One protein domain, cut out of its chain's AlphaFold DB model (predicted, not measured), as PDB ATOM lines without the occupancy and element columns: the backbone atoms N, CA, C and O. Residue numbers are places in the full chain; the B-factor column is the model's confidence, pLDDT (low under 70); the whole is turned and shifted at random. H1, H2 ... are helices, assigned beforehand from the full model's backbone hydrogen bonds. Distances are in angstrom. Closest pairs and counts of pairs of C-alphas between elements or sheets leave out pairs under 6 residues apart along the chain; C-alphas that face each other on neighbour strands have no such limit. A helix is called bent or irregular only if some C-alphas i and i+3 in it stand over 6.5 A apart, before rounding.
ATOM      1  N   ASN A 117     -46.945 -35.114   9.089       67.19
ATOM      2  CA  ASN A 117     -47.690 -35.007  10.342       67.19
ATOM      3  C   ASN A 117     -46.854 -34.348  11.444       67.19
ATOM      4  O   ASN A 117     -47.401 -33.554  12.204       67.19
ATOM      5  N   ASP A 118     -45.547 -34.619  11.497       67.06
ATOM      6  CA  ASP A 118     -44.636 -33.970  12.447       67.06
ATOM      7  C   ASP A 118     -44.521 -32.469  12.144       67.06
ATOM      8  O   ASP A 118     -44.578 -31.645  13.053       67.06
ATOM      9  N   LEU A 119     -44.459 -32.097  10.860       68.62
ATOM     10  CA  LEU A 119     -44.422 -30.696  10.426       68.62
ATOM     11  C   LEU A 119     -45.736 -29.953  10.706       68.62
ATOM     12  O   LEU A 119     -45.709 -28.790  11.109       68.62
ATOM     13  N   ILE A 120     -46.890 -30.604  10.530       69.88
ATOM     14  CA  ILE A 120     -48.189 -30.027  10.904       69.88
ATOM     15  C   ILE A 120     -48.290 -29.876  12.424       69.88
ATOM     16  O   ILE A 120     -48.720 -28.830  12.906       69.88
ATOM     17  N   ALA A 121     -47.871 -30.887  13.190       68.31
ATOM     18  CA  ALA A 121     -47.903 -30.856  14.651       68.31
ATOM     19  C   ALA A 121     -46.980 -29.769  15.228       68.31
ATOM     20  O   ALA A 121     -47.355 -29.084  16.178       68.31
ATOM     21  N   ALA A 122     -45.816 -29.547  14.608       64.06
ATOM     22  CA  ALA A 122     -44.917 -28.434  14.921       64.06
ATOM     23  C   ALA A 122     -45.479 -27.063  14.482       64.06
ATOM     24  O   ALA A 122     -44.957 -26.002  14.849       64.06
ATOM     25  N   GLY A 123     -46.569 -27.075  13.710       66.88
ATOM     26  CA  GLY A 123     -47.207 -25.895  13.156       66.88
ATOM     27  C   GLY A 123     -46.388 -25.250  12.047       66.88
ATOM     28  O   GLY A 123     -46.568 -24.059  11.829       66.88
ATOM     29  N   MET A 124     -45.496 -25.984  11.376       66.25
ATOM     30  CA  MET A 124     -44.699 -25.512  10.235       66.25
ATOM     31  C   MET A 124     -45.488 -25.502   8.934       66.25
ATOM     32  O   MET A 124     -45.270 -24.633   8.099       66.25
ATOM     33  N   LEU A 125     -46.408 -26.452   8.774       71.56
ATOM     34  CA  LEU A 125     -47.236 -26.589   7.583       71.56
ATOM     35  C   LEU A 125     -48.710 -26.658   7.953       71.56
ATOM     36  O   LEU A 125     -49.093 -27.220   8.978       71.56
ATOM     37  N   GLU A 126     -49.545 -26.129   7.070       77.81
ATOM     38  CA  GLU A 126     -50.989 -26.309   7.135       77.81
ATOM     39  C   GLU A 126     -51.401 -27.471   6.229       77.81
ATOM     40  O   GLU A 126     -50.806 -27.686   5.174       77.81
ATOM     41  N   HIS A 127     -52.457 -28.207   6.582       76.81
ATOM     42  CA  HIS A 127     -52.969 -29.285   5.722       76.81
ATOM     43  C   HIS A 127     -53.274 -28.807   4.295       76.81
ATOM     44  O   HIS A 127     -52.992 -29.500   3.319       76.81
ATOM     45  N   GLN A 128     -53.779 -27.578   4.188       79.56
ATOM     46  CA  GLN A 128     -54.066 -26.914   2.926       79.56
ATOM     47  C   GLN A 128     -52.832 -26.767   2.019       79.56
ATOM     48  O   GLN A 128     -52.973 -26.821   0.799       79.56
ATOM     49  N   PHE A 129     -51.638 -26.613   2.595       81.12
ATOM     50  CA  PHE A 129     -50.386 -26.519   1.846       81.12
ATOM     51  C   PHE A 129     -50.118 -27.800   1.044       81.12
ATOM     52  O   PHE A 129     -49.741 -27.750  -0.123       81.12
ATOM     53  N   ILE A 130     -50.356 -28.963   1.653       79.12
ATOM     54  CA  ILE A 130     -50.112 -30.265   1.016       79.12
ATOM     55  C   ILE A 130     -51.050 -30.452  -0.171       79.12
ATOM     56  O   ILE A 130     -50.613 -30.854  -1.247       79.12
ATOM     57  N   ASP A 131     -52.334 -30.142   0.018       82.50
ATOM     58  CA  ASP A 131     -53.328 -30.234  -1.051       82.50
ATOM     59  C   ASP A 131     -52.995 -29.275  -2.200       82.50
ATOM     60  O   ASP A 131     -53.118 -29.653  -3.364       82.50
ATOM     61  N   TYR A 132     -52.501 -28.076  -1.880       86.69
ATOM     62  CA  TYR A 132     -52.078 -27.080  -2.859       86.69
ATOM     63  C   TYR A 132     -50.917 -27.579  -3.730       86.69
ATOM     64  O   TYR A 132     -51.044 -27.610  -4.955       86.69
ATOM     65  N   ILE A 133     -49.828 -28.058  -3.116       83.31
ATOM     66  CA  ILE A 133     -48.682 -28.627  -3.843       83.31
ATOM     67  C   ILE A 133     -49.097 -29.873  -4.640       83.31
ATOM     68  O   ILE A 133     -48.674 -30.048  -5.785       83.31
ATOM     69  N   ARG A 134     -49.976 -30.719  -4.081       81.69
ATOM     70  CA  ARG A 134     -50.494 -31.909  -4.770       81.69
ATOM     71  C   ARG A 134     -51.243 -31.559  -6.045       81.69
ATOM     72  O   ARG A 134     -50.906 -32.099  -7.098       81.69
ATOM     73  N   ILE A 135     -52.233 -30.674  -5.948       82.94
ATOM     74  CA  ILE A 135     -53.089 -30.303  -7.078       82.94
ATOM     75  C   ILE A 135     -52.282 -29.520  -8.121       82.94
ATOM     76  O   ILE A 135     -52.443 -29.761  -9.317       82.94
ATOM     77  N   ALA A 136     -51.367 -28.643  -7.697       81.31
ATOM     78  CA  ALA A 136     -50.454 -27.957  -8.609       81.31
ATOM     79  C   ALA A 136     -49.582 -28.951  -9.399       81.31
ATOM     80  O   ALA A 136     -49.479 -28.840 -10.622       81.31
ATOM     81  N   GLY A 137     -49.034 -29.971  -8.727       78.25
ATOM     82  CA  GLY A 137     -48.273 -31.044  -9.370       78.25
ATOM     83  C   GLY A 137     -49.112 -31.891 -10.337       78.25
ATOM     84  O   GLY A 137     -48.672 -32.171 -11.450       78.25
ATOM     85  N   GLU A 138     -50.347 -32.250  -9.968       78.44
ATOM     86  CA  GLU A 138     -51.286 -32.979 -10.844       78.44
ATOM     87  C   GLU A 138     -51.636 -32.188 -12.111       78.44
ATOM     88  O   GLU A 138     -51.759 -32.760 -13.196       78.44
ATOM     89  N   GLN A 139     -51.742 -30.863 -11.992       81.50
ATOM     90  CA  GLN A 139     -51.968 -29.954 -13.114       81.50
ATOM     91  C   GLN A 139     -50.682 -29.556 -13.854       81.50
ATOM     92  O   GLN A 139     -50.742 -28.751 -14.783       81.50
ATOM     93  N   LYS A 140     -49.530 -30.136 -13.479       80.12
ATOM     94  CA  LYS A 140     -48.211 -29.866 -14.073       80.12
ATOM     95  C   LYS A 140     -47.839 -28.378 -14.057       80.12
ATOM     96  O   LYS A 140     -47.219 -27.880 -14.996       80.12
ATOM     97  N   ILE A 141     -48.245 -27.665 -13.009       79.25
ATOM     98  CA  ILE A 141     -47.854 -26.273 -12.782       79.25
ATOM     99  C   ILE A 141     -46.399 -26.272 -12.307       79.25
ATOM    100  O   ILE A 141     -46.022 -27.081 -11.459       79.25
ATOM    101  N   ALA A 142     -45.573 -25.390 -12.871       81.50
ATOM    102  CA  ALA A 142     -44.170 -25.306 -12.496       81.50
ATOM    103  C   ALA A 142     -44.037 -24.877 -11.031       81.50
ATOM    104  O   ALA A 142     -44.727 -23.963 -10.580       81.50
ATOM    105  N   ILE A 143     -43.118 -25.502 -10.289       81.19
ATOM    106  CA  ILE A 143     -42.908 -25.160  -8.877       81.19
ATOM    107  C   ILE A 143     -42.486 -23.693  -8.703       81.19
ATOM    108  O   ILE A 143     -42.855 -23.070  -7.719       81.19
ATOM    109  N   HIS A 144     -41.800 -23.101  -9.682       83.88
ATOM    110  CA  HIS A 144     -41.489 -21.671  -9.660       83.88
ATOM    111  C   HIS A 144     -42.750 -20.799  -9.642       83.88
ATOM    112  O   HIS A 144     -42.829 -19.891  -8.823       83.88
ATOM    113  N   ASP A 145     -43.765 -21.117 -10.453       84.94
ATOM    114  CA  ASP A 145     -45.037 -20.381 -10.466       84.94
ATOM    115  C   ASP A 145     -45.774 -20.534  -9.127       84.94
ATOM    116  O   ASP A 145     -46.386 -19.593  -8.623       84.94
ATOM    117  N   VAL A 146     -45.690 -21.729  -8.533       86.62
ATOM    118  CA  VAL A 146     -46.268 -22.048  -7.219       86.62
ATOM    119  C   VAL A 146     -45.654 -21.186  -6.109       86.62
ATOM    120  O   VAL A 146     -46.373 -20.846  -5.167       86.62
ATOM    121  N   LEU A 147     -44.364 -20.844  -6.220       88.38
ATOM    122  CA  LEU A 147     -43.626 -20.011  -5.263       88.38
ATOM    123  C   LEU A 147     -43.798 -18.505  -5.535       88.38
ATOM    124  O   LEU A 147     -44.041 -17.752  -4.597       88.38
ATOM    125  N   GLU A 148     -43.707 -18.065  -6.794       90.31
ATOM    126  CA  GLU A 148     -43.826 -16.649  -7.189       90.31
ATOM    127  C   GLU A 148     -45.248 -16.106  -7.027       90.31
ATOM    128  O   GLU A 148     -45.471 -15.044  -6.439       90.31
ATOM    129  N   GLU A 149     -46.238 -16.849  -7.528       93.06
ATOM    130  CA  GLU A 149     -47.616 -16.375  -7.646       93.06
ATOM    131  C   GLU A 149     -48.619 -17.296  -6.933       93.06
ATOM    132  O   GLU A 149     -49.620 -17.717  -7.530       93.06
ATOM    133  N   PRO A 150     -48.436 -17.596  -5.630       92.44
ATOM    134  CA  PRO A 150     -49.239 -18.608  -4.955       92.44
ATOM    135  C   PRO A 150     -50.733 -18.279  -4.944       92.44
ATOM    136  O   PRO A 150     -51.568 -19.173  -5.040       92.44
ATOM    137  N   VAL A 151     -51.097 -16.994  -4.895       94.31
ATOM    138  CA  VAL A 151     -52.499 -16.546  -4.953       94.31
ATOM    139  C   VAL A 151     -53.121 -16.818  -6.323       94.31
ATOM    140  O   VAL A 151     -54.243 -17.321  -6.404       94.31
ATOM    141  N   ALA A 152     -52.407 -16.498  -7.405       93.56
ATOM    142  CA  ALA A 152     -52.915 -16.679  -8.761       93.56
ATOM    143  C   ALA A 152     -53.042 -18.168  -9.098       93.56
ATOM    144  O   ALA A 152     -54.070 -18.606  -9.623       93.56
ATOM    145  N   VAL A 153     -52.034 -18.964  -8.730       92.31
ATOM    146  CA  VAL A 153     -52.052 -20.420  -8.890       92.31
ATOM    147  C   VAL A 153     -53.170 -21.047  -8.058       92.31
ATOM    148  O   VAL A 153     -53.942 -21.840  -8.594       92.31
ATOM    149  N   ALA A 154     -53.341 -20.645  -6.794       92.56
ATOM    150  CA  ALA A 154     -54.438 -21.124  -5.954       92.56
ATOM    151  C   ALA A 154     -55.811 -20.834  -6.577       92.56
ATOM    152  O   ALA A 154     -56.658 -21.727  -6.651       92.56
ATOM    153  N   GLY A 155     -56.006 -19.622  -7.106       92.56
ATOM    154  CA  GLY A 155     -57.227 -19.242  -7.816       92.56
ATOM    155  C   GLY A 155     -57.497 -20.111  -9.047       92.56
ATOM    156  O   GLY A 155     -58.628 -20.555  -9.246       92.56
ATOM    157  N   ARG A 156     -56.458 -20.425  -9.837       90.62
ATOM    158  CA  ARG A 156     -56.559 -21.318 -11.008       90.62
ATOM    159  C   ARG A 156     -56.982 -22.736 -10.634       90.62
ATOM    160  O   ARG A 156     -57.722 -23.358 -11.390       90.62
ATOM    161  N   ILE A 157     -56.535 -23.232  -9.481       90.50
ATOM    162  CA  ILE A 157     -56.853 -24.586  -9.012       90.50
ATOM    163  C   ILE A 157     -58.069 -24.641  -8.070       90.50
ATOM    164  O   ILE A 157     -58.359 -25.693  -7.504       90.50
ATOM    165  N   GLY A 158     -58.801 -23.532  -7.912       91.38
ATOM    166  CA  GLY A 158     -60.030 -23.474  -7.115       91.38
ATOM    167  C   GLY A 158     -59.808 -23.551  -5.601       91.38
ATOM    168  O   GLY A 158     -60.703 -23.966  -4.868       91.38
ATOM    169  N   MET A 159     -58.626 -23.160  -5.123       91.75
ATOM    170  CA  MET A 159     -58.263 -23.146  -3.708       91.75
ATOM    171  C   MET A 159     -58.092 -21.718  -3.189       91.75
ATOM    172  O   MET A 159     -57.725 -20.802  -3.920       91.75
ATOM    173  N   LYS A 160     -58.318 -21.532  -1.887       91.31
ATOM    174  CA  LYS A 160     -58.032 -20.275  -1.191       91.31
ATOM    175  C   LYS A 160     -56.971 -20.514  -0.132       91.31
ATOM    176  O   LYS A 160     -57.307 -21.085   0.895       91.31
ATOM    177  N   LEU A 161     -55.742 -20.068  -0.369       88.94
ATOM    178  CA  LEU A 161     -54.650 -20.189   0.601       88.94
ATOM    179  C   LEU A 161     -54.816 -19.215   1.770       88.94
ATOM    180  O   LEU A 161     -55.417 -18.148   1.621       88.94
ATOM    181  N   SER A 162     -54.269 -19.586   2.925       88.94
ATOM    182  CA  SER A 162     -54.070 -18.662   4.039       88.94
ATOM    183  C   SER A 162     -52.986 -17.630   3.704       88.94
ATOM    184  O   SER A 162     -52.043 -17.921   2.963       88.94
ATOM    185  N   ASP A 163     -53.082 -16.441   4.305       88.31
ATOM    186  CA  ASP A 163     -52.062 -15.388   4.168       88.31
ATOM    187  C   ASP A 163     -50.676 -15.891   4.586       88.31
ATOM    188  O   ASP A 163     -49.662 -15.528   3.996       88.31
ATOM    189  N   ARG A 164     -50.643 -16.785   5.576       83.31
ATOM    190  CA  ARG A 164     -49.424 -17.431   6.047       83.31
ATOM    191  C   ARG A 164     -48.787 -18.296   4.961       83.31
ATOM    192  O   ARG A 164     -47.622 -18.098   4.643       83.31
ATOM    193  N   THR A 165     -49.541 -19.233   4.387       83.75
ATOM    194  CA  THR A 165     -49.029 -20.119   3.331       83.75
ATOM    195  C   THR A 165     -48.522 -19.305   2.136       83.75
ATOM    196  O   THR A 165     -47.483 -19.626   1.565       83.75
ATOM    197  N   ILE A 166     -49.222 -18.222   1.790       89.31
ATOM    198  CA  ILE A 166     -48.801 -17.289   0.739       89.31
ATOM    199  C   ILE A 166     -47.435 -16.676   1.070       89.31
ATOM    200  O   ILE A 166     -46.535 -16.729   0.236       89.31
ATOM    201  N   GLN A 167     -47.261 -16.143   2.282       86.56
ATOM    202  CA  GLN A 167     -45.995 -15.545   2.715       86.56
ATOM    203  C   GLN A 167     -44.849 -16.563   2.744       86.56
ATOM    204  O   GLN A 167     -43.755 -16.254   2.277       86.56
ATOM    205  N   ASP A 168     -45.097 -17.766   3.261       83.94
ATOM    206  CA  ASP A 168     -44.093 -18.829   3.353       83.94
ATOM    207  C   ASP A 168     -43.612 -19.261   1.953       83.94
ATOM    208  O   ASP A 168     -42.409 -19.362   1.717       83.94
ATOM    209  N   LEU A 169     -44.529 -19.428   0.993       87.19
ATOM    210  CA  LEU A 169     -44.191 -19.747  -0.399       87.19
ATOM    211  C   LEU A 169     -43.421 -18.609  -1.083       87.19
ATOM    212  O   LEU A 169     -42.388 -18.859  -1.703       87.19
ATOM    213  N   GLN A 170     -43.884 -17.366  -0.926       90.00
ATOM    214  CA  GLN A 170     -43.260 -16.203  -1.562       90.00
ATOM    215  C   GLN A 170     -41.846 -15.943  -1.053       90.00
ATOM    216  O   GLN A 170     -41.001 -15.509  -1.821       90.00
ATOM    217  N   ARG A 171     -41.537 -16.248   0.211       85.88
ATOM    218  CA  ARG A 171     -40.167 -16.129   0.745       85.88
ATOM    219  C   ARG A 171     -39.153 -17.008   0.021       85.88
ATOM    220  O   ARG A 171     -37.971 -16.686   0.013       85.88
ATOM    221  N   LEU A 172     -39.617 -18.110  -0.560       88.69
ATOM    222  CA  LEU A 172     -38.809 -19.004  -1.379       88.69
ATOM    223  C   LEU A 172     -38.913 -18.671  -2.869       88.69
ATOM    224  O   LEU A 172     -38.426 -19.437  -3.689       88.69
ATOM    225  N   ALA A 173     -39.593 -17.591  -3.252       90.44
ATOM    226  CA  ALA A 173     -39.691 -17.209  -4.647       90.44
ATOM    227  C   ALA A 173     -38.334 -16.688  -5.154       90.44
ATOM    228  O   ALA A 173     -37.662 -15.940  -4.434       90.44
ATOM    229  N   PRO A 174     -37.939 -17.011  -6.400       88.69
ATOM    230  CA  PRO A 174     -36.735 -16.460  -7.019       88.69
ATOM    231  C   PRO A 174     -36.630 -14.930  -6.907       88.69
ATOM    232  O   PRO A 174     -35.553 -14.408  -6.623       88.69
ATOM    233  N   SER A 175     -37.749 -14.214  -7.059       90.88
ATOM    234  CA  SER A 175     -37.839 -12.754  -6.935       90.88
ATOM    235  C   SER A 175     -37.519 -12.217  -5.537       90.88
ATOM    236  O   SER A 175     -37.187 -11.041  -5.400       90.88
ATOM    237  N   GLN A 176     -37.596 -13.054  -4.497       90.50
ATOM    238  CA  GLN A 176     -37.317 -12.672  -3.112       90.50
ATOM    239  C   GLN A 176     -35.899 -13.019  -2.655       90.50
ATOM    240  O   GLN A 176     -35.503 -12.602  -1.568       90.50
ATOM    241  N   LEU A 177     -35.099 -13.720  -3.468       87.69
ATOM    242  CA  LEU A 177     -33.746 -14.143  -3.083       87.69
ATOM    243  C   LEU A 177     -32.853 -12.971  -2.659       87.69
ATOM    244  O   LEU A 177     -32.104 -13.076  -1.689       87.69
ATOM    245  N   GLU A 178     -32.935 -11.837  -3.354       89.25
ATOM    246  CA  GLU A 178     -32.136 -10.652  -3.022       89.25
ATOM    247  C   GLU A 178     -32.568  -9.982  -1.709       89.25
ATOM    248  O   GLU A 178     -31.748  -9.316  -1.072       89.25
ATOM    249  N   ASN A 179     -33.811 -10.218  -1.275       88.62
ATOM    250  CA  ASN A 179     -34.391  -9.672  -0.048       88.62
ATOM    251  C   ASN A 179     -34.040 -10.498   1.199       88.62
ATOM    252  O   ASN A 179     -34.333 -10.070   2.314       88.62
ATOM    253  N   ILE A 180     -33.411 -11.669   1.040       86.31
ATOM    254  CA  ILE A 180     -32.918 -12.465   2.168       86.31
ATOM    255  C   ILE A 180     -31.647 -11.799   2.707       86.31
ATOM    256  O   ILE A 180     -30.606 -11.825   2.045       86.31
ATOM    257  N   GLU A 181     -31.740 -11.174   3.884       86.88
ATOM    258  CA  GLU A 181     -30.652 -10.391   4.495       86.88
ATOM    259  C   GLU A 181     -29.433 -11.245   4.857       86.88
ATOM    260  O   GLU A 181     -28.300 -10.837   4.594       86.88
ATOM    261  N   ASP A 182     -29.658 -12.430   5.432       84.31
ATOM    262  CA  ASP A 182     -28.578 -13.347   5.788       84.31
ATOM    263  C   ASP A 182     -28.026 -14.023   4.514       84.31
ATOM    264  O   ASP A 182     -28.759 -14.730   3.810       84.31
ATOM    265  N   PRO A 183     -26.735 -13.824   4.182       86.81
ATOM    266  CA  PRO A 183     -26.134 -14.413   2.990       86.81
ATOM    267  C   PRO A 183     -26.101 -15.947   3.028       86.81
ATOM    268  O   PRO A 183     -26.170 -16.565   1.968       86.81
ATOM    269  N   VAL A 184     -26.023 -16.560   4.213       85.50
ATOM    270  CA  VAL A 184     -26.059 -18.019   4.381       85.50
ATOM    271  C   VAL A 184     -27.462 -18.536   4.090       85.50
ATOM    272  O   VAL A 184     -27.619 -19.484   3.325       85.50
ATOM    273  N   ASP A 185     -28.495 -17.886   4.626       86.19
ATOM    274  CA  ASP A 185     -29.883 -18.270   4.350       86.19
ATOM    275  C   ASP A 185     -30.212 -18.106   2.858       86.19
ATOM    276  O   ASP A 185     -30.844 -18.974   2.251       86.19
ATOM    277  N   ARG A 186     -29.721 -17.029   2.234       90.44
ATOM    278  CA  ARG A 186     -29.857 -16.800   0.790       90.44
ATOM    279  C   ARG A 186     -29.218 -17.923  -0.020       90.44
ATOM    280  O   ARG A 186     -29.834 -18.431  -0.956       90.44
ATOM    281  N   GLU A 187     -28.000 -18.310   0.337       92.44
ATOM    282  CA  GLU A 187     -27.270 -19.402  -0.305       92.44
ATOM    283  C   GLU A 187     -28.026 -20.734  -0.184       92.44
ATOM    284  O   GLU A 187     -28.119 -21.488  -1.156       92.44
ATOM    285  N   VAL A 188     -28.637 -21.006   0.972       90.50
ATOM    286  CA  VAL A 188     -29.465 -22.200   1.170       90.50
ATOM    287  C   VAL A 188     -30.691 -22.201   0.262       90.50
ATOM    288  O   VAL A 188     -30.965 -23.218  -0.377       90.50
ATOM    289  N   VAL A 189     -31.418 -21.085   0.160       91.12
ATOM    290  CA  VAL A 189     -32.594 -21.009  -0.724       91.12
ATOM    291  C   VAL A 189     -32.173 -21.127  -2.195       91.12
ATOM    292  O   VAL A 189     -32.810 -21.843  -2.965       91.12
ATOM    293  N   GLN A 190     -31.044 -20.533  -2.590       92.81
ATOM    294  CA  GLN A 190     -30.469 -20.726  -3.929       92.81
ATOM    295  C   GLN A 190     -30.112 -22.192  -4.208       92.81
ATOM    296  O   GLN A 190     -30.375 -22.704  -5.299       92.81
ATOM    297  N   PHE A 191     -29.528 -22.887  -3.233       93.62
ATOM    298  CA  PHE A 191     -29.250 -24.313  -3.350       93.62
ATOM    299  C   PHE A 191     -30.537 -25.135  -3.461       93.62
ATOM    300  O   PHE A 191     -30.619 -26.027  -4.305       93.62
ATOM    301  N   PHE A 192     -31.563 -24.795  -2.681       90.69
ATOM    302  CA  PHE A 192     -32.886 -25.403  -2.782       90.69
ATOM    303  C   PHE A 192     -33.488 -25.242  -4.187       90.69
ATOM    304  O   PHE A 192     -33.971 -26.224  -4.746       90.69
ATOM    305  N   HIS A 193     -33.376 -24.070  -4.821       89.81
ATOM    306  CA  HIS A 193     -33.805 -23.897  -6.216       89.81
ATOM    307  C   HIS A 193     -33.066 -24.822  -7.185       89.81
ATOM    308  O   HIS A 193     -33.713 -25.471  -8.003       89.81
ATOM    309  N   LYS A 194     -31.742 -24.972  -7.055       89.75
ATOM    310  CA  LYS A 194     -30.979 -25.925  -7.885       89.75
ATOM    311  C   LYS A 194     -31.456 -27.367  -7.694       89.75
ATOM    312  O   LYS A 194     -31.483 -28.145  -8.644       89.75
ATOM    313  N   VAL A 195     -31.835 -27.730  -6.468       86.50
ATOM    314  CA  VAL A 195     -32.413 -29.045  -6.165       86.50
ATOM    315  C   VAL A 195     -33.789 -29.207  -6.821       86.50
ATOM    316  O   VAL A 195     -34.055 -30.270  -7.380       86.50
ATOM    317  N   LEU A 196     -34.642 -28.177  -6.780       82.50
ATOM    318  CA  LEU A 196     -35.953 -28.172  -7.442       82.50
ATOM    319  C   LEU A 196     -35.835 -28.306  -8.965       82.50
ATOM    320  O   LEU A 196     -36.585 -29.070  -9.566       82.50
ATOM    321  N   GLU A 197     -34.895 -27.587  -9.579       83.88
ATOM    322  CA  GLU A 197     -34.652 -27.611 -11.026       83.88
ATOM    323  C   GLU A 197     -34.175 -28.986 -11.515       83.88
ATOM    324  O   GLU A 197     -34.574 -29.437 -12.588       83.88
ATOM    325  N   ASP A 198     -33.329 -29.666 -10.734       84.62
ATOM    326  CA  ASP A 198     -32.823 -30.998 -11.079       84.62
ATOM    327  C   ASP A 198     -33.831 -32.117 -10.755       84.62
ATOM    328  O   ASP A 198     -33.931 -33.109 -11.480       84.62
ATOM    329  N   GLY A 199     -34.571 -31.981  -9.651       75.06
ATOM    330  CA  GLY A 199     -35.610 -32.910  -9.203       75.06
ATOM    331  C   GLY A 199     -35.103 -34.231  -8.601       75.06
ATOM    332  O   GLY A 199     -35.758 -34.794  -7.726       75.06
ATOM    333  N   ARG A 200     -33.913 -34.729  -8.976       77.12
ATOM    334  CA  ARG A 200     -33.415 -36.051  -8.520       77.12
ATOM    335  C   ARG A 200     -33.040 -36.100  -7.040       77.12
ATOM    336  O   ARG A 200     -32.973 -37.184  -6.463       77.12
ATOM    337  N   PHE A 201     -32.774 -34.948  -6.429       79.12
ATOM    338  CA  PHE A 201     -32.229 -34.847  -5.072       79.12
ATOM    339  C   PHE A 201     -33.238 -34.362  -4.024       79.12
ATOM    340  O   PHE A 201     -32.881 -34.120  -2.869       79.12
ATOM    341  N   LEU A 202     -34.520 -34.258  -4.388       74.25
ATOM    342  CA  LEU A 202     -35.579 -33.783  -3.488       74.25
ATOM    343  C   LEU A 202     -35.708 -34.627  -2.212       74.25
ATOM    344  O   LEU A 202     -36.031 -34.098  -1.153       74.25
ATOM    345  N   SER A 203     -35.400 -35.921  -2.289       69.12
ATOM    346  CA  SER A 203     -35.521 -36.859  -1.169       69.12
ATOM    347  C   SER A 203     -34.310 -36.902  -0.230       69.12
ATOM    348  O   SER A 203     -34.394 -37.494   0.846       69.12
ATOM    349  N   ASN A 204     -33.179 -36.293  -0.600       72.50
ATOM    350  CA  ASN A 204     -31.936 -36.413   0.167       72.50
ATOM    351  C   ASN A 204     -31.142 -35.113   0.342       72.50
ATOM    352  O   ASN A 204     -30.186 -35.117   1.110       72.50
ATOM    353  N   TRP A 205     -31.526 -33.994  -0.279       80.19
ATOM    354  CA  TRP A 205     -30.801 -32.726  -0.122       80.19
ATOM    355  C   TRP A 205     -30.766 -32.216   1.323       80.19
ATOM    356  O   TRP A 205     -29.737 -31.710   1.750       80.19
ATOM    357  N   ALA A 206     -31.839 -32.409   2.095       77.31
ATOM    358  CA  ALA A 206     -31.907 -31.962   3.487       77.31
ATOM    359  C   ALA A 206     -31.153 -32.886   4.464       77.31
ATOM    360  O   ALA A 206     -30.705 -32.447   5.515       77.31
ATOM    361  N   THR A 207     -30.985 -34.171   4.127       72.44
ATOM    362  CA  THR A 207     -30.304 -35.160   4.990       72.44
ATOM    363  C   THR A 207     -28.860 -35.428   4.568       72.44
ATOM    364  O   THR A 207     -28.058 -35.920   5.364       72.44
ATOM    365  N   ARG A 208     -28.514 -35.120   3.312       78.62
ATOM    366  CA  ARG A 208     -27.186 -35.291   2.706       78.62
ATOM    367  C   ARG A 208     -26.795 -34.110   1.796       78.62
ATOM    368  O   ARG A 208     -26.357 -34.338   0.663       78.62
ATOM    369  N   PRO A 209     -26.888 -32.854   2.267       82.38
ATOM    370  CA  PRO A 209     -26.629 -31.665   1.447       82.38
ATOM    371  C   PRO A 209     -25.237 -31.664   0.810       82.38
ATOM    372  O   PRO A 209     -25.100 -31.286  -0.347       82.38
ATOM    373  N   TYR A 210     -24.216 -32.181   1.504       81.62
ATOM    374  CA  TYR A 210     -22.860 -32.293   0.957       81.62
ATOM    375  C   TYR A 210     -22.778 -33.225  -0.266       81.62
ATOM    376  O   TYR A 210     -22.144 -32.900  -1.271       81.62
ATOM    377  N   GLU A 211     -23.430 -34.393  -0.206       79.19
ATOM    378  CA  GLU A 211     -23.456 -35.338  -1.330       79.19
ATOM    379  C   GLU A 211     -24.218 -34.750  -2.519       79.19
ATOM    380  O   GLU A 211     -23.774 -34.889  -3.660       79.19
ATOM    381  N   VAL A 212     -25.337 -34.077  -2.247       83.31
ATOM    382  CA  VAL A 212     -26.172 -33.443  -3.270       83.31
ATOM    383  C   VAL A 212     -25.443 -32.280  -3.933       83.31
ATOM    384  O   VAL A 212     -25.387 -32.226  -5.159       83.31
ATOM    385  N   ALA A 213     -24.792 -31.410  -3.162       89.88
ATOM    386  CA  ALA A 213     -24.012 -30.297  -3.694       89.88
ATOM    387  C   ALA A 213     -22.889 -30.766  -4.620       89.88
ATOM    388  O   ALA A 213     -22.740 -30.258  -5.733       89.88
ATOM    389  N   LYS A 214     -22.164 -31.817  -4.219       86.56
ATOM    390  CA  LYS A 214     -21.121 -32.426  -5.051       86.56
ATOM    391  C   LYS A 214     -21.673 -32.973  -6.371       86.56
ATOM    392  O   LYS A 214     -21.026 -32.829  -7.407       86.56
ATOM    393  N   GLN A 215     -22.843 -33.611  -6.345       84.81
ATOM    394  CA  GLN A 215     -23.464 -34.189  -7.542       84.81
ATOM    395  C   GLN A 215     -24.054 -33.127  -8.474       84.81
ATOM    396  O   GLN A 215     -23.911 -33.244  -9.690       84.81
ATOM    397  N   LEU A 216     -24.636 -32.069  -7.908       87.44
ATOM    398  CA  LEU A 216     -25.131 -30.902  -8.639       87.44
ATOM    399  C   LEU A 216     -24.014 -29.969  -9.119       87.44
ATOM    400  O   LEU A 216     -24.284 -29.051  -9.889       87.44
ATOM    401  N   LYS A 217     -22.766 -30.188  -8.676       90.75
ATOM    402  CA  LYS A 217     -21.647 -29.246  -8.853       90.75
ATOM    403  C   LYS A 217     -22.038 -27.836  -8.393       90.75
ATOM    404  O   LYS A 217     -21.723 -26.845  -9.046       90.75
ATOM    405  N   ALA A 218     -22.790 -27.773  -7.299       88.88
ATOM    406  CA  ALA A 218     -23.203 -26.529  -6.688       88.88
ATOM    407  C   ALA A 218     -22.147 -26.110  -5.667       88.88
ATOM    408  O   ALA A 218     -21.833 -26.873  -4.753       88.88
ATOM    409  N   ASP A 219     -21.633 -24.895  -5.822       87.69
ATOM    410  CA  ASP A 219     -20.847 -24.253  -4.779       87.69
ATOM    411  C   ASP A 219     -21.797 -23.879  -3.640       87.69
ATOM    412  O   ASP A 219     -22.732 -23.101  -3.841       87.69
ATOM    413  N   ILE A 220     -21.594 -24.513  -2.486       89.94
ATOM    414  CA  ILE A 220     -22.298 -24.225  -1.239       89.94
ATOM    415  C   ILE A 220     -21.284 -24.198  -0.093       89.94
ATOM    416  O   ILE A 220     -20.403 -25.061   0.001       89.94
ATOM    417  N   SER A 221     -21.392 -23.202   0.775       86.19
ATOM    418  CA  SER A 221     -20.537 -23.038   1.939       86.19
ATOM    419  C   SER A 221     -20.822 -24.101   3.001       86.19
ATOM    420  O   SER A 221     -21.925 -24.644   3.115       86.19
ATOM    421  N   SER A 222     -19.817 -24.383   3.834       77.75
ATOM    422  CA  SER A 222     -19.995 -25.247   5.006       77.75
ATOM    423  C   SER A 222     -21.070 -24.695   5.945       77.75
ATOM    424  O   SER A 222     -21.866 -25.469   6.457       77.75
ATOM    425  N   SER A 223     -21.159 -23.369   6.089       77.19
ATOM    426  CA  SER A 223     -22.186 -22.710   6.902       77.19
ATOM    427  C   SER A 223     -23.598 -22.938   6.362       77.19
ATOM    428  O   SER A 223     -24.501 -23.205   7.146       77.19
ATOM    429  N   ALA A 224     -23.801 -22.904   5.043       84.38
ATOM    430  CA  ALA A 224     -25.100 -23.189   4.432       84.38
ATOM    431  C   ALA A 224     -25.467 -24.679   4.520       84.38
ATOM    432  O   ALA A 224     -26.612 -25.020   4.812       84.38
ATOM    433  N   ILE A 225     -24.494 -25.582   4.347       81.81
ATOM    434  CA  ILE A 225     -24.687 -27.018   4.602       81.81
ATOM    435  C   ILE A 225     -25.115 -27.262   6.052       81.81
ATOM    436  O   ILE A 225     -26.073 -27.999   6.284       81.81
ATOM    437  N   GLU A 226     -24.426 -26.641   7.010       71.06
ATOM    438  CA  GLU A 226     -24.781 -26.710   8.428       71.06
ATOM    439  C   GLU A 226     -26.210 -26.201   8.637       71.06
ATOM    440  O   GLU A 226     -27.032 -26.925   9.188       71.06
ATOM    441  N   ARG A 227     -26.553 -25.033   8.084       75.94
ATOM    442  CA  ARG A 227     -27.892 -24.431   8.168       75.94
ATOM    443  C   ARG A 227     -29.004 -25.333   7.620       75.94
ATOM    444  O   ARG A 227     -30.096 -25.354   8.174       75.94
ATOM    445  N   ILE A 228     -28.753 -26.091   6.550       78.31
ATOM    446  CA  ILE A 228     -29.720 -27.055   5.992       78.31
ATOM    447  C   ILE A 228     -29.934 -28.222   6.948       78.31
ATOM    448  O   ILE A 228     -31.076 -28.603   7.215       78.31
ATOM    449  N   LEU A 229     -28.834 -28.789   7.455       71.50
ATOM    450  CA  LEU A 229     -28.895 -29.897   8.401       71.50
ATOM    451  C   LEU A 229     -29.677 -29.464   9.645       71.50
ATOM    452  O   LEU A 229     -30.594 -30.173  10.050       71.50
ATOM    453  N   THR A 230     -29.380 -28.282  10.192       65.00
ATOM    454  CA  THR A 230     -29.971 -27.740  11.430       65.00
ATOM    455  C   THR A 230     -31.381 -27.206  11.246       65.00
ATOM    456  O   THR A 230     -32.249 -27.443  12.085       65.00
ATOM    457  N   GLY A 231     -31.666 -26.574  10.108       61.78
ATOM    458  CA  GLY A 231     -32.995 -26.085   9.750       61.78
ATOM    459  C   GLY A 231     -34.052 -27.194   9.735       61.78
ATOM    460  O   GLY A 231     -35.205 -26.941  10.084       61.78
ATOM    461  N   GLY A 232     -33.654 -28.438   9.438       54.78
ATOM    462  CA  GLY A 232     -34.508 -29.619   9.587       54.78
ATOM    463  C   GLY A 232     -34.907 -29.943  11.038       54.78
ATOM    464  O   GLY A 232     -36.032 -30.392  11.258       54.78
ATOM    465  N   ALA A 233     -34.042 -29.684  12.030       46.94
ATOM    466  CA  ALA A 233     -34.375 -29.795  13.461       46.94
ATOM    467  C   ALA A 233     -35.184 -28.601  13.965       46.94
ATOM    468  O   ALA A 233     -36.166 -28.783  14.686       46.94
ATOM    469  N   SER A 234     -34.792 -27.382  13.592       47.97
ATOM    470  CA  SER A 234     -35.467 -26.153  14.022       47.97
ATOM    471  C   SER A 234     -36.917 -26.084  13.534       47.97
ATOM    472  O   SER A 234     -37.783 -25.580  14.253       47.97
ATOM    473  N   ALA A 235     -37.218 -26.689  12.377       47.47
ATOM    474  CA  ALA A 235     -38.586 -26.901  11.904       47.47
ATOM    475  C   ALA A 235     -39.457 -27.695  12.905       47.47
ATOM    476  O   ALA A 235     -40.659 -27.473  12.993       47.47
ATOM    477  N   LEU A 236     -38.885 -28.590  13.711       44.59
ATOM    478  CA  LEU A 236     -39.641 -29.393  14.681       44.59
ATOM    479  C   LEU A 236     -39.822 -28.698  16.036       44.59
ATOM    480  O   LEU A 236     -40.775 -29.000  16.753       44.59
ATOM    481  N   ASN A 237     -38.952 -27.743  16.372       44.81
ATOM    482  CA  ASN A 237     -38.949 -27.075  17.677       44.81
ATOM    483  C   ASN A 237     -39.762 -25.769  17.710       44.81
ATOM    484  O   ASN A 237     -39.929 -25.175  18.774       44.81
ATOM    485  N   GLY A 238     -40.301 -25.319  16.570       44.88
ATOM    486  CA  GLY A 238     -41.259 -24.210  16.484       44.88
ATOM    487  C   GLY A 238     -40.728 -22.832  16.905       44.88
ATOM    488  O   GLY A 238     -41.507 -21.878  16.923       44.88
ATOM    489  N   SER A 239     -39.438 -22.715  17.231       43.44
ATOM    490  CA  SER A 239     -38.800 -21.494  17.733       43.44
ATOM    491  C   SER A 239     -38.443 -20.497  16.635       43.44
ATOM    492  O   SER A 239     -38.266 -19.324  16.941       43.44
ATOM    493  N   ASP A 240     -38.394 -20.928  15.369       52.47
ATOM    494  CA  ASP A 240     -37.976 -20.073  14.255       52.47
ATOM    495  C   ASP A 240     -38.859 -20.263  13.009       52.47
ATOM    496  O   ASP A 240     -38.418 -20.552  11.898       52.47
ATOM    497  N   ARG A 241     -40.176 -20.111  13.216       52.62
ATOM    498  CA  ARG A 241     -41.237 -20.243  12.192       52.62
ATOM    499  C   ARG A 241     -41.121 -19.243  11.036       52.62
ATOM    500  O   ARG A 241     -41.902 -19.325  10.096       52.62
ATOM    501  N   MET A 242     -40.193 -18.290  11.122       58.47
ATOM    502  CA  MET A 242     -39.937 -17.286  10.095       58.47
ATOM    503  C   MET A 242     -38.656 -17.539   9.290       58.47
ATOM    504  O   MET A 242     -38.387 -16.763   8.373       58.47
ATOM    505  N   ASN A 243     -37.902 -18.596   9.590       74.38
ATOM    506  CA  ASN A 243     -36.629 -18.878   8.945       74.38
ATOM    507  C   ASN A 243     -36.828 -19.456   7.525       74.38
ATOM    508  O   ASN A 243     -37.458 -20.512   7.388       74.38
ATOM    509  N   PRO A 244     -36.292 -18.821   6.465       77.12
ATOM    510  CA  PRO A 244     -36.463 -19.286   5.084       77.12
ATOM    511  C   PRO A 244     -35.892 -20.693   4.850       77.12
ATOM    512  O   PRO A 244     -36.430 -21.441   4.036       77.12
ATOM    513  N   VAL A 245     -34.871 -21.109   5.603       78.75
ATOM    514  CA  VAL A 245     -34.302 -22.459   5.508       78.75
ATOM    515  C   VAL A 245     -35.278 -23.514   6.021       78.75
ATOM    516  O   VAL A 245     -35.493 -24.536   5.367       78.75
ATOM    517  N   ALA A 246     -35.921 -23.255   7.160       74.25
ATOM    518  CA  ALA A 246     -36.911 -24.167   7.724       74.25
ATOM    519  C   ALA A 246     -38.125 -24.320   6.790       74.25
ATOM    520  O   ALA A 246     -38.633 -25.430   6.605       74.25
ATOM    521  N   VAL A 247     -38.545 -23.224   6.146       76.75
ATOM    522  CA  VAL A 247     -39.605 -23.248   5.129       76.75
ATOM    523  C   VAL A 247     -39.161 -24.060   3.907       76.75
ATOM    524  O   VAL A 247     -39.892 -24.956   3.493       76.75
ATOM    525  N   ALA A 248     -37.952 -23.843   3.377       81.38
ATOM    526  CA  ALA A 248     -37.422 -24.594   2.231       81.38
ATOM    527  C   ALA A 248     -37.395 -26.110   2.481       81.38
ATOM    528  O   ALA A 248     -37.857 -26.893   1.645       81.38
ATOM    529  N   VAL A 249     -36.925 -26.536   3.658       76.25
ATOM    530  CA  VAL A 249     -36.918 -27.954   4.056       76.25
ATOM    531  C   VAL A 249     -38.341 -28.510   4.133       76.25
ATOM    532  O   VAL A 249     -38.613 -29.571   3.565       76.25
ATOM    533  N   ALA A 250     -39.271 -27.789   4.767       75.06
ATOM    534  CA  ALA A 250     -40.665 -28.214   4.875       75.06
ATOM    535  C   ALA A 250     -41.346 -28.345   3.499       75.06
ATOM    536  O   ALA A 250     -42.021 -29.346   3.241       75.06
ATOM    537  N   VAL A 251     -41.126 -27.388   2.591       77.81
ATOM    538  CA  VAL A 251     -41.638 -27.447   1.213       77.81
ATOM    539  C   VAL A 251     -41.044 -28.639   0.461       77.81
ATOM    540  O   VAL A 251     -41.790 -29.401  -0.153       77.81
ATOM    541  N   GLY A 252     -39.728 -28.858   0.553       77.12
ATOM    542  CA  GLY A 252     -39.059 -30.002  -0.074       77.12
ATOM    543  C   GLY A 252     -39.634 -31.353   0.369       77.12
ATOM    544  O   GLY A 252     -39.870 -32.227  -0.467       77.12
ATOM    545  N   ILE A 253     -39.942 -31.502   1.662       74.38
ATOM    546  CA  ILE A 253     -40.581 -32.707   2.218       74.38
ATOM    547  C   ILE A 253     -41.964 -32.939   1.606       74.38
ATOM    548  O   ILE A 253     -42.302 -34.066   1.237       74.38
ATOM    549  N   VAL A 254     -42.773 -31.884   1.487       74.12
ATOM    550  CA  VAL A 254     -44.116 -31.990   0.900       74.12
ATOM    551  C   VAL A 254     -44.034 -32.384  -0.566       74.12
ATOM    552  O   VAL A 254     -44.763 -33.284  -0.975       74.12
ATOM    553  N   ILE A 255     -43.138 -31.762  -1.338       74.62
ATOM    554  CA  ILE A 255     -42.938 -32.102  -2.752       74.62
ATOM    555  C   ILE A 255     -42.566 -33.582  -2.882       74.62
ATOM    556  O   ILE A 255     -43.228 -34.297  -3.626       74.62
ATOM    557  N   MET A 256     -41.596 -34.070  -2.100       72.00
ATOM    558  CA  MET A 256     -41.198 -35.484  -2.106       72.00
ATOM    559  C   MET A 256     -42.381 -36.431  -1.847       72.00
ATOM    560  O   MET A 256     -42.501 -37.462  -2.497       72.00
ATOM    561  N   LEU A 257     -43.259 -36.107  -0.895       67.81
ATOM    562  CA  LEU A 257     -44.381 -36.979  -0.519       67.81
ATOM    563  C   LEU A 257     -45.543 -36.933  -1.504       67.81
ATOM    564  O   LEU A 257     -46.267 -37.917  -1.665       67.81
ATOM    565  N   VAL A 258     -45.742 -35.779  -2.131       66.81
ATOM    566  CA  VAL A 258     -46.693 -35.616  -3.225       66.81
ATOM    567  C   VAL A 258     -46.205 -36.362  -4.465       66.81
ATOM    568  O   VAL A 258     -47.027 -36.931  -5.182       66.81
ATOM    569  N   ASP A 259     -44.894 -36.376  -4.698       57.06
ATOM    570  CA  ASP A 259     -44.267 -36.974  -5.874       57.06
ATOM    571  C   ASP A 259     -43.816 -38.430  -5.670       57.06
ATOM    572  O   ASP A 259     -43.244 -39.022  -6.579       57.06
ATOM    573  N   ASP A 260     -44.107 -39.040  -4.511       51.41
ATOM    574  CA  ASP A 260     -43.774 -40.439  -4.225       51.41
ATOM    575  C   ASP A 260     -44.458 -41.383  -5.244       51.41
ATOM    576  O   ASP A 260     -45.691 -41.554  -5.223       51.41
ATOM    577  N   PRO A 261     -43.685 -42.040  -6.131       41.38
ATOM    578  CA  PRO A 261     -44.219 -42.921  -7.164       41.38
ATOM    579  C   PRO A 261     -44.893 -44.173  -6.585       41.38
ATOM    580  O   PRO A 261     -45.732 -44.774  -7.257       41.38
ATOM    581  N   ALA A 262     -44.644 -44.536  -5.318       42.19
ATOM    582  CA  ALA A 262     -45.386 -45.608  -4.649       42.19
ATOM    583  C   ALA A 262     -46.876 -45.265  -4.436       42.19
ATOM    584  O   ALA A 262     -47.688 -46.159  -4.190       42.19
ATOM    585  N   ARG A 263     -47.260 -43.984  -4.562       45.81
ATOM    586  CA  ARG A 263     -48.657 -43.517  -4.541       45.81
ATOM    587  C   ARG A 263     -49.200 -43.114  -5.914       45.81
ATOM    588  O   ARG A 263     -50.410 -42.939  -6.046       45.81
ATOM    589  N   ARG A 264     -48.350 -42.994  -6.937       40.44
ATOM    590  CA  ARG A 264     -48.726 -42.572  -8.293       40.44
ATOM    591  C   ARG A 264     -48.249 -43.596  -9.316       40.44
ATOM    592  O   ARG A 264     -47.154 -43.504  -9.851       40.44
TER     593      ARG A 264
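This is residues 117 to 264 of the 277 residues of an uncharacterized protein of Bacillus sp. CDB3 (UniProt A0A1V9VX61). This is a compact body of crossed helices, with H10 running through the middle between two groups. H2, H3, H4 and H5 gather on one side of it, and H6, H7, H8 and H9 on the other; H7 runs nearly alongside H10, while H9 crosses both, and short H1 meets the far end of H9. The printed part has 148 residues with ten named helices, H1 to H10 in chain order, and no named strand; the class is all helix. The radius of gyration of the C-alphas is 14.4 A, and the rounded outline spans 42 by 32 by 29 A.

H7, residues 183 to 198, touches H10, residues 244 to 258, at a shallow tilt of 17 degrees, the same way; their closest C-alphas are those of Asp 185 and Val 245, 6.2 A apart. H9, residues 222 to 237, touches H7 with residues 223 to 228 alone, about perpendicular at 87 degrees, closest at C-alphas 184 and 224, 5.3 A. H9 has a kink of 33 degrees near residue 230. It touches H10 at 72 degrees, only just about perpendicular, with C-alphas 231 and 246 closest at 4.8 A. H8, residues 209 to 216, touches H9, with C-alphas 209 and 225 closest at 5.9 A. H6, residues 174 to 179, forms a helical hairpin with H7 at a shallow tilt of 8 degrees, opposite ways, with C-alphas 177 and 186 closest at 6.1 A. H6 is irregular: C-alphas 175 and 178 are 7.2 A apart. H2, residues 127 to 138, touches residues 254 to 258 of H10 at a steep tilt of 59 degrees, with C-alphas 134 and 258 closest at 5.5 A. H5, residues 163 to 171, and H10 touch only at their ends, closest at C-alphas 171 and 244, 6.5 A. H5 also touches H3, residues 143 to 148, with C-alphas 147 and 169 closest at 4.9 A, and H4, residues 150 to 156, with C-alphas 150 and 166 closest at 5.9 A. H1, residues 117 to 121, only just touches H9, with 3 pairs of C-alphas within 8 A, closest at C-alphas 119 and 236, 6.5 A. H2 and H7 are apart. Every O i to N i+4 pair is within hydrogen-bond range in H1, H2, H3, H4, H5, H7, H8 and H10; H9 has 10 of 12, and H6 has 0 of 2 but 2 of 3 O i to N i+3 pairs.

H1 begins at C-alpha 117 (-47.690, -35.007, 10.342). H2 is 17.1 A long, H7 22.8 A, H9 22.9 A and H10 21.0 A. H10 ends at C-alpha 258 (-46.693, -35.616, -3.225).

The C-alphas of Gly 158 and Ser 222 are the two farthest apart, 41.9 A. The printed part has no cut and no long link. Mean pLDDT of the printed part is 78.3; residues 117 to 124, 203, 230 to 242 and 257 to 264 are under 70.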